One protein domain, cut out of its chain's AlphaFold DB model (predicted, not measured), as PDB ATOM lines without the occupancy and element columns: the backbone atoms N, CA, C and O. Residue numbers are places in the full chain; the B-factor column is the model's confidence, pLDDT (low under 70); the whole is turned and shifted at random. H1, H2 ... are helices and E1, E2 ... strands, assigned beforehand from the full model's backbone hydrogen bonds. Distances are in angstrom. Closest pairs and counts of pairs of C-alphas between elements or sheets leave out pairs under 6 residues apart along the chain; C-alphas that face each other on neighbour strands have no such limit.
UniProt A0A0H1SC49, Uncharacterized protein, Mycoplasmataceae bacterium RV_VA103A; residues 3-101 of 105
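Overview. This is residues 3 to 101 of the 105 residues of an uncharacterized protein of Mycoplasmataceae bacterium RV_VA103A (UniProt A0A0H1SC49). A twisted wall of four antiparallel strands has H2 packed slantwise over its E3 and E4 part on one face, while no named helix covers the other face. After H2 the chain turns a corner into H3, which runs past the E1 part of the sheet, and the loop at residues 28 to 33 sticks out from the body. The printed part has 99 residues, with named elements in the order E1, H1, E2, E3, E4, H2, H3; the sheet's order is E1, E2, E3, E4. The class is mixed, helices and strands. The whole is compact, with a radius of gyration of the C-alphas of 13.3 A and a rounded outline of 35 by 32 by 24 A.

Along the chain. Begin with the sheet: find C-alpha 18 at (7.720, -24.926, 20.364), where E1, residues 18 to 21, starts. Next to it is E2, residues 38 to 43, 16.2 A long; then come E3, residues 46 to 52, 19.6 A, and E4, residues 61 to 68, 19.9 A. H1 is short, residues 23 to 26. From C-alpha 72 at (2.591, -27.913, 3.516), H2 runs 18.3 A to residue 84. H3, residues 86 to 99, covers 20.1 A and ends at C-alpha 99, at (9.853, -4.650, 28.933).

Arrangement. Look first at edge strand E1 beside E2, at 155 degrees, where N 20 and O 40 are 2.8 A apart. E2, E3 and E4 form a meander, each the antiparallel neighbour of the one before, and E2 with E3 and E3 with E4 are hairpins; N 41 and O 48 are 2.8 A apart, and so are N 49 and O 64. The sheet is only just strongly twisted, its C-alphas up to 4.1 A off the best plane. H2 is on the sheet at a height of 9.5 A, over E3 and only just over E4, slantwise to the strands at 42 degrees to E3 on the local plane; the closest C-alphas of E4 and H2 are those of Leu 61 and Lys 79, 6.9 A. H3 is on the sheet too, and the closest C-alphas of E1 and H3 are those of Phe 21 and Val 93, 7.7 A. With H2 and H3 on one face, there are two layers, helices over a sheet. H2 and H3 are close but not clearly touching, at Ile 82 and Ile 89, their C-alphas 7.7 A apart, and only just about perpendicular at 71 degrees. H1 is not on the sheet; it is close to H3 but not clearly touching, at Pro 23 and Leu 97, whose C-alphas are 6.3 A apart. In H2 and H3 every O i to N i+4 pair is within hydrogen-bond range; H1 is too short for one.

Size, cuts and confidence. The two C-alphas farthest apart are those of Ser 10 and Gly 30, 38.6 A. The printed part has no cut. The link from H1 to E2, 11 residues, is long, and residues 3 to 17 hold no named element. The mean pLDDT of the printed part is 77.0; look for values under 70 at residues 6 to 15, 26 to 36 and 53 to 60.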
ATOM      1  N   ASN A   3       8.977 -18.055  25.232       77.25
ATOM      2  CA  ASN A   3       7.920 -18.927  24.718       77.25
ATOM      3  C   ASN A   3       6.559 -18.265  24.991       77.25
ATOM      4  O   ASN A   3       6.197 -18.026  26.153       77.25
ATOM      5  N   LEU A   4       5.827 -17.963  23.918       72.62
ATOM      6  CA  LEU A   4       4.549 -17.251  23.980       72.62
ATOM      7  C   LEU A   4       3.446 -18.069  24.671       72.62
ATOM      8  O   LEU A   4       2.543 -17.481  25.248       72.62
ATOM      9  N   PHE A   5       3.560 -19.397  24.721       70.81
ATOM     10  CA  PHE A   5       2.495 -20.277  25.224       70.81
ATOM     11  C   PHE A   5       2.882 -21.063  26.483       70.81
ATOM     12  O   PHE A   5       2.027 -21.629  27.143       70.81
ATOM     13  N   LYS A   6       4.153 -21.045  26.914       68.62
ATOM     14  CA  LYS A   6       4.599 -21.789  28.117       68.62
ATOM     15  C   LYS A   6       3.935 -21.340  29.433       68.62
ATOM     16  O   LYS A   6       3.948 -22.100  30.389       68.62
ATOM     17  N   LYS A   7       3.430 -20.103  29.517       60.62
ATOM     18  CA  LYS A   7       2.779 -19.580  30.743       60.62
ATOM     19  C   LYS A   7       1.258 -19.487  30.639       60.62
ATOM     20  O   LYS A   7       0.639 -19.092  31.614       60.62
ATOM     21  N   ASP A   8       0.693 -19.733  29.461       62.03
ATOM     22  CA  ASP A   8      -0.737 -19.550  29.237       62.03
ATOM     23  C   ASP A   8      -1.390 -20.919  29.065       62.03
ATOM     24  O   ASP A   8      -1.354 -21.506  27.986       62.03
ATOM     25  N   GLU A   9      -1.911 -21.464  30.164       59.66
ATOM     26  CA  GLU A   9      -2.516 -22.802  30.196       59.66
ATOM     27  C   GLU A   9      -3.782 -22.898  29.333       59.66
ATOM     28  O   GLU A   9      -4.201 -24.000  28.977       59.66
ATOM     29  N   SER A  10      -4.359 -21.753  28.940       62.75
ATOM     30  CA  SER A  10      -5.500 -21.698  28.023       62.75
ATOM     31  C   SER A  10      -5.136 -22.108  26.592       62.75
ATOM     32  O   SER A  10      -6.024 -22.418  25.797       62.75
ATOM     33  N   ILE A  11      -3.839 -22.181  26.265       62.53
ATOM     34  CA  ILE A  11      -3.369 -22.536  24.930       62.53
ATOM     35  C   ILE A  11      -2.408 -23.709  24.991       62.53
ATOM     36  O   ILE A  11      -1.272 -23.621  25.459       62.53
ATOM     37  N   ARG A  12      -2.842 -24.823  24.404       65.00
ATOM     38  CA  ARG A  12      -1.975 -25.984  24.225       65.00
ATOM     39  C   ARG A  12      -0.926 -25.696  23.144       65.00
ATOM     40  O   ARG A  12      -1.296 -25.236  22.061       65.00
ATOM     41  N   PRO A  13       0.363 -26.007  23.383       64.94
ATOM     42  CA  PRO A  13       1.381 -25.979  22.340       64.94
ATOM     43  C   PRO A  13       0.931 -26.812  21.136       64.94
ATOM     44  O   PRO A  13       0.439 -27.930  21.303       64.94
ATOM     45  N   TYR A  14       1.094 -26.286  19.923       69.56
ATOM     46  CA  TYR A  14       0.657 -26.988  18.719       69.56
ATOM     47  C   TYR A  14       1.483 -28.264  18.497       69.56
ATOM     48  O   TYR A  14       2.642 -28.186  18.108       69.56
ATOM     49  N   GLY A  15       0.896 -29.443  18.733       69.62
ATOM     50  CA  GLY A  15       1.373 -30.737  18.219       69.62
ATOM     51  C   GLY A  15       2.860 -31.065  18.425       69.62
ATOM     52  O   GLY A  15       3.463 -31.658  17.537       69.62
ATOM     53  N   GLY A  16       3.469 -30.652  19.543       72.88
ATOM     54  CA  GLY A  16       4.899 -30.874  19.822       72.88
ATOM     55  C   GLY A  16       5.854 -29.813  19.254       72.88
ATOM     56  O   GLY A  16       7.064 -29.921  19.444       72.88
ATOM     57  N   TYR A  17       5.335 -28.768  18.609       76.38
ATOM     58  CA  TYR A  17       6.106 -27.611  18.173       76.38
ATOM     59  C   TYR A  17       6.217 -26.570  19.292       76.38
ATOM     60  O   TYR A  17       5.246 -26.215  19.967       76.38
ATOM     61  N   LYS A  18       7.424 -26.037  19.467       82.56
ATOM     62  CA  LYS A  18       7.720 -24.926  20.364       82.56
ATOM     63  C   LYS A  18       7.596 -23.616  19.593       82.56
ATOM     64  O   LYS A  18       8.371 -23.364  18.673       82.56
ATOM     65  N   LEU A  19       6.661 -22.768  20.014       84.12
ATOM     66  CA  LEU A  19       6.503 -21.423  19.473       84.12
ATOM     67  C   LEU A  19       7.299 -20.431  20.319       84.12
ATOM     68  O   LEU A  19       7.103 -20.314  21.534       84.12
ATOM     69  N   THR A  20       8.221 -19.734  19.674       83.44
ATOM     70  CA  THR A  20       9.189 -18.878  20.347       83.44
ATOM     71  C   THR A  20       9.257 -17.501  19.705       83.44
ATOM     72  O   THR A  20       9.230 -17.360  18.487       83.44
ATOM     73  N   PHE A  21       9.369 -16.496  20.561       80.44
ATOM     74  CA  PHE A  21       9.552 -15.099  20.239       80.44
ATOM     75  C   PHE A  21      10.925 -14.604  20.721       80.44
ATOM     76  O   PHE A  21      11.336 -14.884  21.857       80.44
ATOM     77  N   TYR A  22      11.631 -13.871  19.864       77.69
ATOM     78  CA  TYR A  22      12.969 -13.330  20.115       77.69
ATOM     79  C   TYR A  22      12.946 -11.799  19.994       77.69
ATOM     80  O   TYR A  22      13.096 -11.286  18.893       77.69
ATOM     81  N   PRO A  23      12.720 -11.057  21.098       71.94
ATOM     82  CA  PRO A  23      12.561  -9.597  21.070       71.94
ATOM     83  C   PRO A  23      13.700  -8.837  20.363       71.94
ATOM     84  O   PRO A  23      13.470  -7.814  19.731       71.94
ATOM     85  N   ASP A  24      14.922  -9.355  20.450       71.69
ATOM     86  CA  ASP A  24      16.142  -8.832  19.834       71.69
ATOM     87  C   ASP A  24      16.154  -8.928  18.301       71.69
ATOM     88  O   ASP A  24      16.735  -8.068  17.642       71.69
ATOM     89  N   GLU A  25      15.444  -9.894  17.710       73.56
ATOM     90  CA  GLU A  25      15.278  -9.980  16.252       73.56
ATOM     91  C   GLU A  25      14.397  -8.854  15.679       73.56
ATOM     92  O   GLU A  25      14.309  -8.703  14.456       73.56
ATOM     93  N   PHE A  26      13.801  -8.039  16.556       67.69
ATOM     94  CA  PHE A  26      12.989  -6.864  16.235       67.69
ATOM     95  C   PHE A  26      13.712  -5.539  16.523       67.69
ATOM     96  O   PHE A  26      13.139  -4.470  16.321       67.69
ATOM     97  N   VAL A  27      14.981  -5.591  16.948       55.78
ATOM     98  CA  VAL A  27      15.842  -4.415  17.126       55.78
ATOM     99  C   VAL A  27      16.635  -4.174  15.852       55.78
ATOM    100  O   VAL A  27      17.341  -5.056  15.367       55.78
ATOM    101  N   LEU A  28      16.557  -2.959  15.316       50.84
ATOM    102  CA  LEU A  28      17.412  -2.534  14.212       50.84
ATOM    103  C   LEU A  28      18.671  -1.848  14.759       50.84
ATOM    104  O   LEU A  28      18.560  -0.743  15.289       50.84
ATOM    105  N   PRO A  29      19.878  -2.380  14.528       41.47
ATOM    106  CA  PRO A  29      21.034  -1.541  14.284       41.47
ATOM    107  C   PRO A  29      21.099  -1.247  12.777       41.47
ATOM    108  O   PRO A  29      21.364  -2.140  11.980       41.47
ATOM    109  N   GLY A  30      20.830   0.003  12.381       45.81
ATOM    110  CA  GLY A  30      21.131   0.504  11.029       45.81
ATOM    111  C   GLY A  30      20.345  -0.164   9.896       45.81
ATOM    112  O   GLY A  30      20.923  -0.832   9.047       45.81
ATOM    113  N   GLY A  31      19.024   0.036   9.901       52.97
ATOM    114  CA  GLY A  31      18.056  -0.633   9.032       52.97
ATOM    115  C   GLY A  31      18.436  -0.808   7.560       52.97
ATOM    116  O   GLY A  31      19.001   0.080   6.927       52.97
ATOM    117  N   LYS A  32      18.024  -1.957   7.013       43.25
ATOM    118  CA  LYS A  32      17.814  -2.141   5.570       43.25
ATOM    119  C   LYS A  32      16.833  -3.253   5.213       43.25
ATOM    120  O   LYS A  32      16.206  -3.152   4.171       43.25
ATOM    121  N   ASP A  33      16.581  -4.195   6.116       49.78
ATOM    122  CA  ASP A  33      15.490  -5.153   5.955       49.78
ATOM    123  C   ASP A  33      14.505  -4.988   7.107       49.78
ATOM    124  O   ASP A  33      14.860  -5.171   8.273       49.78
ATOM    125  N   GLN A  34      13.263  -4.616   6.793       49.53
ATOM    126  CA  GLN A  34      12.141  -4.754   7.715       49.53
ATOM    127  C   GLN A  34      12.040  -6.236   8.099       49.53
ATOM    128  O   GLN A  34      11.394  -7.027   7.411       49.53
ATOM    129  N   LYS A  35      12.707  -6.645   9.183       56.09
ATOM    130  CA  LYS A  35      12.470  -7.944   9.810       56.09
ATOM    131  C   LYS A  35      11.098  -7.864  10.457       56.09
ATOM    132  O   LYS A  35      10.946  -7.465  11.606       56.09
ATOM    133  N   LEU A  36      10.096  -8.158   9.636       67.75
ATOM    134  CA  LEU A  36       8.695  -8.239  10.009       67.75
ATOM    135  C   LEU A  36       8.579  -9.081  11.285       67.75
ATOM    136  O   LEU A  36       9.300 -10.074  11.458       67.75
ATOM    137  N   LEU A  37       7.684  -8.657  12.177       78.44
ATOM    138  CA  LEU A  37       7.383  -9.358  13.415       78.44
ATOM    139  C   LEU A  37       7.173 -10.848  13.115       78.44
ATOM    140  O   LEU A  37       6.384 -11.154  12.231       78.44
ATOM    141  N   HIS A  38       7.871 -11.780  13.765       84.56
ATOM    142  CA  HIS A  38       7.726 -13.201  13.435       84.56
ATOM    143  C   HIS A  38       7.878 -14.134  14.628       84.56
ATOM    144  O   HIS A  38       8.484 -13.812  15.647       84.56
ATOM    145  N   ILE A  39       7.296 -15.319  14.484       86.69
ATOM    146  CA  ILE A  39       7.318 -16.374  15.488       86.69
ATOM    147  C   ILE A  39       8.112 -17.540  14.923       86.69
ATOM    148  O   ILE A  39       7.823 -18.034  13.832       86.69
ATOM    149  N   HIS A  40       9.093 -17.999  15.688       89.25
ATOM    150  CA  HIS A  40       9.794 -19.241  15.414       89.25
ATOM    151  C   HIS A  40       8.923 -20.419  15.834       89.25
ATOM    152  O   HIS A  40       8.522 -20.510  16.997       89.25
ATOM    153  N   VAL A  41       8.658 -21.337  14.911       89.38
ATOM    154  CA  VAL A  41       7.934 -22.580  15.173       89.38
ATOM    155  C   VAL A  41       8.897 -23.735  14.940       89.38
ATOM    156  O   VAL A  41       9.242 -24.055  13.805       89.38
ATOM    157  N   ILE A  42       9.363 -24.321  16.042       88.25
ATOM    158  CA  ILE A  42      10.452 -25.303  16.063       88.25
ATOM    159  C   ILE A  42       9.881 -26.658  16.473       88.25
ATOM    160  O   ILE A  42       9.304 -26.778  17.554       88.25
ATOM    161  N   GLY A  43      10.054 -27.680  15.641       86.31
ATOM    162  CA  GLY A  43       9.640 -29.053  15.930       86.31
ATOM    163  C   GLY A  43      10.637 -30.072  15.387       86.31
ATOM    164  O   GLY A  43      11.671 -29.716  14.831       86.31
ATOM    165  N   GLN A  44      10.328 -31.360  15.547       85.19
ATOM    166  CA  GLN A  44      11.216 -32.440  15.093       85.19
ATOM    167  C   GLN A  44      11.440 -32.434  13.574       85.19
ATOM    168  O   GLN A  44      12.527 -32.756  13.108       85.19
ATOM    169  N   GLU A  45      10.423 -32.048  12.802       86.06
ATOM    170  CA  GLU A  45      10.461 -32.067  11.332       86.06
ATOM    171  C   GLU A  45      11.185 -30.851  10.735       86.06
ATOM    172  O   GLU A  45      11.517 -30.843   9.546       86.06
ATOM    173  N   GLY A  46      11.439 -29.821  11.547       89.81
ATOM    174  CA  GLY A  46      12.119 -28.614  11.108       89.81
ATOM    175  C   GLY A  46      11.756 -27.364  11.898       89.81
ATOM    176  O   GLY A  46      11.148 -27.398  12.970       89.81
ATOM    177  N   GLU A  47      12.130 -26.235  11.315       91.06
ATOM    178  CA  GLU A  47      11.905 -24.902  11.846       91.06
ATOM    179  C   GLU A  47      11.368 -23.994  10.744       91.06
ATOM    180  O   GLU A  47      11.959 -23.879   9.664       91.06
ATOM    181  N   ILE A  48      10.258 -23.322  11.041       90.31
ATOM    182  CA  ILE A  48       9.696 -22.271  10.197       90.31
ATOM    183  C   ILE A  48       9.581 -20.963  10.977       90.31
ATOM    184  O   ILE A  48       9.429 -20.951  12.202       90.31
ATOM    185  N   ARG A  49       9.606 -19.854  10.245       89.75
ATOM    186  CA  ARG A  49       9.246 -18.527  10.738       89.75
ATOM    187  C   ARG A  49       7.892 -18.143  10.190       89.75
ATOM    188  O   ARG A  49       7.675 -18.201   8.983       89.75
ATOM    189  N   VAL A  50       7.006 -17.726  11.082       88.00
ATOM    190  CA  VAL A  50       5.694 -17.204  10.715       88.00
ATOM    191  C   VAL A  50       5.699 -15.705  10.949       88.00
ATOM    192  O   VAL A  50       5.712 -15.251  12.090       88.00
ATOM    193  N   TYR A  51       5.734 -14.952   9.859       84.94
ATOM    194  CA  TYR A  51       5.772 -13.500   9.837       84.94
ATOM    195  C   TYR A  51       4.364 -12.919   9.945       84.94
ATOM    196  O   TYR A  51       3.481 -13.247   9.156       84.94
ATOM    197  N   LEU A  52       4.196 -12.015  10.900       79.56
ATOM    198  CA  LEU A  52       3.027 -11.196  11.182       79.56
ATOM    199  C   LEU A  52       3.180  -9.875  10.396       79.56
ATOM    200  O   LEU A  52       3.506  -8.835  10.967       79.56
ATOM    201  N   ARG A  53       3.043  -9.933   9.059       66.06
ATOM    202  CA  ARG A  53       3.415  -8.834   8.136       66.06
ATOM    203  C   ARG A  53       2.685  -7.524   8.399       66.06
ATOM    204  O   ARG A  53       3.259  -6.450   8.243       66.06
ATOM    205  N   LYS A  54       1.433  -7.630   8.826       66.31
ATOM    206  CA  LYS A  54       0.611  -6.513   9.263       66.31
ATOM    207  C   LYS A  54       0.004  -6.867  10.600       66.31
ATOM    208  O   LYS A  54      -0.899  -7.689  10.692       66.31
ATOM    209  N   ILE A  55       0.489  -6.193  11.627       62.31
ATOM    210  CA  ILE A  55       0.108  -6.349  13.035       62.31
ATOM    211  C   ILE A  55      -1.410  -6.200  13.288       62.31
ATOM    212  O   ILE A  55      -1.920  -6.613  14.326       62.31
ATOM    213  N   LYS A  56      -2.150  -5.623  12.335       58.78
ATOM    214  CA  LYS A  56      -3.594  -5.366  12.430       58.78
ATOM    215  C   LYS A  56      -4.443  -6.209  11.472       58.78
ATOM    216  O   LYS A  56      -5.660  -6.064  11.464       58.78
ATOM    217  N   GLU A  57      -3.835  -7.094  10.680       63.97
ATOM    218  CA  GLU A  57      -4.553  -7.958   9.736       63.97
ATOM    219  C   GLU A  57      -4.247  -9.431  10.033       63.97
ATOM    220  O   GLU A  57      -3.223  -9.973   9.617       63.97
ATOM    221  N   LYS A  58      -5.181 -10.103  10.722       64.12
ATOM    222  CA  LYS A  58      -5.082 -11.521  11.118       64.12
ATOM    223  C   LYS A  58      -4.810 -12.488   9.960       64.12
ATOM    224  O   LYS A  58      -4.390 -13.601  10.208       64.12
ATOM    225  N   ASN A  59      -5.037 -12.102   8.705       63.41
ATOM    226  CA  ASN A  59      -4.962 -13.025   7.568       63.41
ATOM    227  C   ASN A  59      -3.669 -12.920   6.740       63.41
ATOM    228  O   ASN A  59      -3.456 -13.755   5.857       63.41
ATOM    229  N   ASP A  60      -2.776 -11.974   7.041       69.88
ATOM    230  CA  ASP A  60      -1.533 -11.759   6.281       69.88
ATOM    231  C   ASP A  60      -0.313 -12.430   6.940       69.88
ATOM    232  O   ASP A  60       0.736 -11.820   7.167       69.88
ATOM    233  N   LEU A  61      -0.459 -13.711   7.305       80.75
ATOM    234  CA  LEU A  61       0.671 -14.500   7.797       80.75
ATOM    235  C   LEU A  61       1.473 -15.087   6.638       80.75
ATOM    236  O   LEU A  61       0.938 -15.836   5.812       80.75
ATOM    237  N   TYR A  62       2.775 -14.820   6.630       84.25
ATOM    238  CA  TYR A  62       3.726 -15.405   5.685       84.25
ATOM    239  C   TYR A  62       4.608 -16.441   6.386       84.25
ATOM    240  O   TYR A  62       5.066 -16.205   7.499       84.25
ATOM    241  N   ILE A  63       4.856 -17.581   5.740       85.62
ATOM    242  CA  ILE A  63       5.709 -18.643   6.282       85.62
ATOM    243  C   ILE A  63       6.998 -18.724   5.475       85.62
ATOM    244  O   ILE A  63       6.970 -18.817   4.252       85.62
ATOM    245  N   GLU A  64       8.120 -18.754   6.180       87.88
ATOM    246  CA  GLU A  64       9.430 -19.081   5.631       87.88
ATOM    247  C   GLU A  64       9.947 -20.349   6.310       87.88
ATOM    248  O   GLU A  64       9.995 -20.429   7.538       87.88
ATOM    249  N   THR A  65      10.367 -21.341   5.528       86.94
ATOM    250  CA  THR A  65      11.038 -22.523   6.083       86.94
ATOM    251  C   THR A  65      12.515 -22.207   6.282       86.94
ATOM    252  O   THR A  65      13.202 -21.860   5.326       86.94
ATOM    253  N   LYS A  66      13.014 -22.324   7.517       87.56
ATOM    254  CA  LYS A  66      14.433 -22.103   7.840       87.56
ATOM    255  C   LYS A  66      15.253 -23.376   7.774       87.56
ATOM    256  O   LYS A  66      16.384 -23.348   7.299       87.56
ATOM    257  N   ARG A  67      14.700 -24.483   8.261       90.00
ATOM    258  CA  ARG A  67      15.384 -25.776   8.286       90.00
ATOM    259  C   ARG A  67      14.383 -26.919   8.233       90.00
ATOM    260  O   ARG A  67      13.301 -26.822   8.803       90.00
ATOM    261  N   GLY A  68      14.804 -28.033   7.641       89.38
ATOM    262  CA  GLY A  68      14.012 -29.256   7.585       89.38
ATOM    263  C   GLY A  68      12.949 -29.198   6.496       89.38
ATOM    264  O   GLY A  68      12.987 -28.334   5.621       89.38
ATOM    265  N   ASN A  69      12.019 -30.144   6.544       88.44
ATOM    266  CA  ASN A  69      10.956 -30.263   5.557       88.44
ATOM    267  C   ASN A  69       9.630 -30.480   6.281       88.44
ATOM    268  O   ASN A  69       9.193 -31.611   6.485       88.44
ATOM    269  N   ILE A  70       9.014 -29.379   6.710       87.44
ATOM    270  CA  ILE A  70       7.690 -29.412   7.329       87.44
ATOM    271  C   ILE A  70       6.654 -29.479   6.195       87.44
ATOM    272  O   ILE A  70       6.580 -28.535   5.407       87.44
ATOM    273  N   PRO A  71       5.822 -30.533   6.101       89.44
ATOM    274  CA  PRO A  71       4.823 -30.662   5.043       89.44
ATOM    275  C   PRO A  71       3.862 -29.468   4.964       89.44
ATOM    276  O   PRO A  71       3.417 -28.954   5.993       89.44
ATOM    277  N   GLN A  72       3.452 -29.084   3.751       88.81
ATOM    278  CA  GLN A  72       2.591 -27.913   3.516       88.81
ATOM    279  C   GLN A  72       1.282 -27.948   4.323       88.81
ATOM    280  O   GLN A  72       0.871 -26.932   4.881       88.81
ATOM    281  N   HIS A  73       0.656 -29.119   4.474       88.88
ATOM    282  CA  HIS A  73      -0.556 -29.261   5.288       88.88
ATOM    283  C   HIS A  73      -0.313 -28.963   6.780       88.88
ATOM    284  O   HIS A  73      -1.199 -28.443   7.457       88.88
ATOM    285  N   LYS A  74       0.885 -29.257   7.311       87.88
ATOM    286  CA  LYS A  74       1.267 -28.891   8.684       87.88
ATOM    287  C   LYS A  74       1.571 -27.406   8.792       87.88
ATOM    288  O   LYS A  74       1.139 -26.791   9.759       87.88
ATOM    289  N   GLN A  75       2.240 -26.827   7.793       88.75
ATOM    290  CA  GLN A  75       2.451 -25.379   7.730       88.75
ATOM    291  C   GLN A  75       1.115 -24.621   7.730       88.75
ATOM    292  O   GLN A  75       0.964 -23.667   8.487       88.75
ATOM    293  N   SER A  76       0.119 -25.093   6.967       88.44
ATOM    294  CA  SER A  76      -1.238 -24.524   6.971       88.44
ATOM    295  C   SER A  76      -1.873 -24.587   8.359       88.44
ATOM    296  O   SER A  76      -2.309 -23.568   8.875       88.44
ATOM    297  N   LYS A  77      -1.836 -25.748   9.022       89.19
ATOM    298  CA  LYS A  77      -2.381 -25.881  10.382       89.19
ATOM    299  C   LYS A  77      -1.662 -25.002  11.410       89.19
ATOM    300  O   LYS A  77      -2.298 -24.505  12.332       89.19
ATOM    301  N   ILE A  78      -0.349 -24.803  11.267       88.62
ATOM    302  CA  ILE A  78       0.413 -23.870  12.108       88.62
ATOM    303  C   ILE A  78      -0.051 -22.431  11.860       88.62
ATOM    304  O   ILE A  78      -0.232 -21.678  12.816       88.62
ATOM    305  N   LYS A  79      -0.275 -22.053  10.594       87.38
ATOM    306  CA  LYS A  79      -0.831 -20.745  10.231       87.38
ATOM    307  C   LYS A  79      -2.205 -20.537  10.870       87.38
ATOM    308  O   LYS A  79      -2.408 -19.525  11.533       87.38
ATOM    309  N   ASP A  80      -3.095 -21.518  10.747       87.94
ATOM    310  CA  ASP A  80      -4.440 -21.475  11.329       87.94
ATOM    311  C   ASP A  80      -4.391 -21.384  12.858       87.94
ATOM    312  O   ASP A  80      -5.109 -20.592  13.465       87.94
ATOM    313  N   PHE A  81      -3.493 -22.139  13.496       87.94
ATOM    314  CA  PHE A  81      -3.264 -22.056  14.936       87.94
ATOM    315  C   PHE A  81      -2.839 -20.644  15.359       87.94
ATOM    316  O   PHE A  81      -3.428 -20.076  16.275       87.94
ATOM    317  N   ILE A  82      -1.849 -20.052  14.685       86.56
ATOM    318  CA  ILE A  82      -1.376 -18.698  15.003       86.56
ATOM    319  C   ILE A  82      -2.479 -17.662  14.753       86.56
ATOM    320  O   ILE A  82      -2.632 -16.754  15.563       86.56
ATOM    321  N   ASN A  83      -3.292 -17.828  13.708       86.88
ATOM    322  CA  ASN A  83      -4.451 -16.970  13.443       86.88
ATOM    323  C   ASN A  83      -5.503 -17.034  14.552       86.88
ATOM    324  O   ASN A  83      -5.986 -15.997  15.004       86.88
ATOM    325  N   ASN A  84      -5.831 -18.237  15.026       86.50
ATOM    326  CA  ASN A  84      -6.828 -18.431  16.081       86.50
ATOM    327  C   ASN A  84      -6.420 -17.767  17.402       86.50
ATOM    328  O   ASN A  84      -7.277 -17.307  18.152       86.50
ATOM    329  N   TYR A  85      -5.116 -17.682  17.667       85.00
ATOM    330  CA  TYR A  85      -4.567 -17.062  18.873       85.00
ATOM    331  C   TYR A  85      -3.913 -15.701  18.614       85.00
ATOM    332  O   TYR A  85      -3.186 -15.202  19.474       85.00
ATOM    333  N   TYR A  86      -4.167 -15.090  17.453       84.31
ATOM    334  CA  TYR A  86      -3.447 -13.905  16.994       84.31
ATOM    335  C   TYR A  86      -3.502 -12.754  18.001       84.31
ATOM    336  O   TYR A  86      -2.463 -12.211  18.360       84.31
ATOM    337  N   ASP A  87      -4.687 -12.424  18.523       83.88
ATOM    338  CA  ASP A  87      -4.842 -11.300  19.460       83.88
ATOM    339  C   ASP A  87      -4.036 -11.511  20.744       83.88
ATOM    340  O   ASP A  87      -3.377 -10.593  21.231       83.88
ATOM    341  N   LEU A  88      -4.033 -12.738  21.274       84.19
ATOM    342  CA  LEU A  88      -3.269 -13.052  22.476       84.19
ATOM    343  C   LEU A  88      -1.761 -13.028  22.203       84.19
ATOM    344  O   LEU A  88      -0.985 -12.523  23.015       84.19
ATOM    345  N   ILE A  89      -1.345 -13.568  21.057       83.50
ATOM    346  CA  ILE A  89       0.042 -13.524  20.593       83.50
ATOM    347  C   ILE A  89       0.510 -12.072  20.520       83.50
ATOM    348  O   ILE A  89       1.542 -11.756  21.110       83.50
ATOM    349  N   ILE A  90      -0.246 -11.194  19.853       83.25
ATOM    350  CA  ILE A  90       0.091  -9.774  19.716       83.25
ATOM    351  C   ILE A  90       0.147  -9.097  21.084       83.25
ATOM    352  O   ILE A  90       1.175  -8.514  21.411       83.25
ATOM    353  N   ALA A  91      -0.871  -9.257  21.934       84.31
ATOM    354  CA  ALA A  91      -0.879  -8.660  23.271       84.31
ATOM    355  C   ALA A  91       0.337  -9.094  24.113       84.31
ATOM    356  O   ALA A  91       0.931  -8.308  24.859       84.31
ATOM    357  N   ARG A  92       0.752 -10.360  23.984       83.19
ATOM    358  CA  ARG A  92       1.933 -10.874  24.680       83.19
ATOM    359  C   ARG A  92       3.226 -10.337  24.082       83.19
ATOM    360  O   ARG A  92       4.113  -9.964  24.842       83.19
ATOM    361  N   VAL A  93       3.329 -10.272  22.760       81.31
ATOM    362  CA  VAL A  93       4.457  -9.645  22.067       81.31
ATOM    363  C   VAL A  93       4.600  -8.185  22.502       81.31
ATOM    364  O   VAL A  93       5.688  -7.800  22.918       81.31
ATOM    365  N   GLU A  94       3.525  -7.395  22.491       81.88
ATOM    366  CA  GLU A  94       3.526  -5.997  22.946       81.88
ATOM    367  C   GLU A  94       4.024  -5.874  24.387       81.88
ATOM    368  O   GLU A  94       4.869  -5.032  24.694       81.88
ATOM    369  N   LYS A  95       3.546  -6.748  25.280       83.69
ATOM    370  CA  LYS A  95       3.989  -6.782  26.676       83.69
ATOM    371  C   LYS A  95       5.479  -7.091  26.802       83.69
ATOM    372  O   LYS A  95       6.142  -6.504  27.654       83.69
ATOM    373  N   GLU A  96       6.008  -8.021  26.011       80.44
ATOM    374  CA  GLU A  96       7.431  -8.367  26.051       80.44
ATOM    375  C   GLU A  96       8.311  -7.285  25.408       80.44
ATOM    376  O   GLU A  96       9.362  -6.980  25.964       80.44
ATOM    377  N   LEU A  97       7.874  -6.654  24.312       79.12
ATOM    378  CA  LEU A  97       8.572  -5.515  23.701       79.12
ATOM    379  C   LEU A  97       8.638  -4.317  24.658       79.12
ATOM    380  O   LEU A  97       9.710  -3.741  24.844       79.12
ATOM    381  N   LYS A  98       7.545  -4.004  25.368       82.75
ATOM    382  CA  LYS A  98       7.530  -2.925  26.372       82.75
ATOM    383  C   LYS A  98       8.571  -3.121  27.473       82.75
ATOM    384  O   LYS A  98       9.184  -2.151  27.908       82.75
ATOM    385  N   LYS A  99       8.828  -4.362  27.907       82.75
ATOM    386  CA  LYS A  99       9.853  -4.650  28.933       82.75
ATOM    387  C   LYS A  99      11.270  -4.312  28.484       82.75
ATOM    388  O   LYS A  99      12.120  -4.063  29.331       82.75
ATOM    389  N   VAL A 100      11.522  -4.344  27.180       78.12
ATOM    390  CA  VAL A 100      12.823  -4.021  26.585       78.12
ATOM    391  C   VAL A 100      12.844  -2.610  25.984       78.12
ATOM    392  O   VAL A 100      13.755  -2.283  25.232       78.12
ATOM    393  N   GLY A 101      11.858  -1.767  26.322       77.62
ATOM    394  CA  GLY A 101      11.781  -0.373  25.877       77.62
ATOM    395  C   GLY A 101      11.383  -0.200  24.408       77.62
ATOM    396  O   GLY A 101      11.734   0.807  23.800       77.62
TER     397      GLY A 101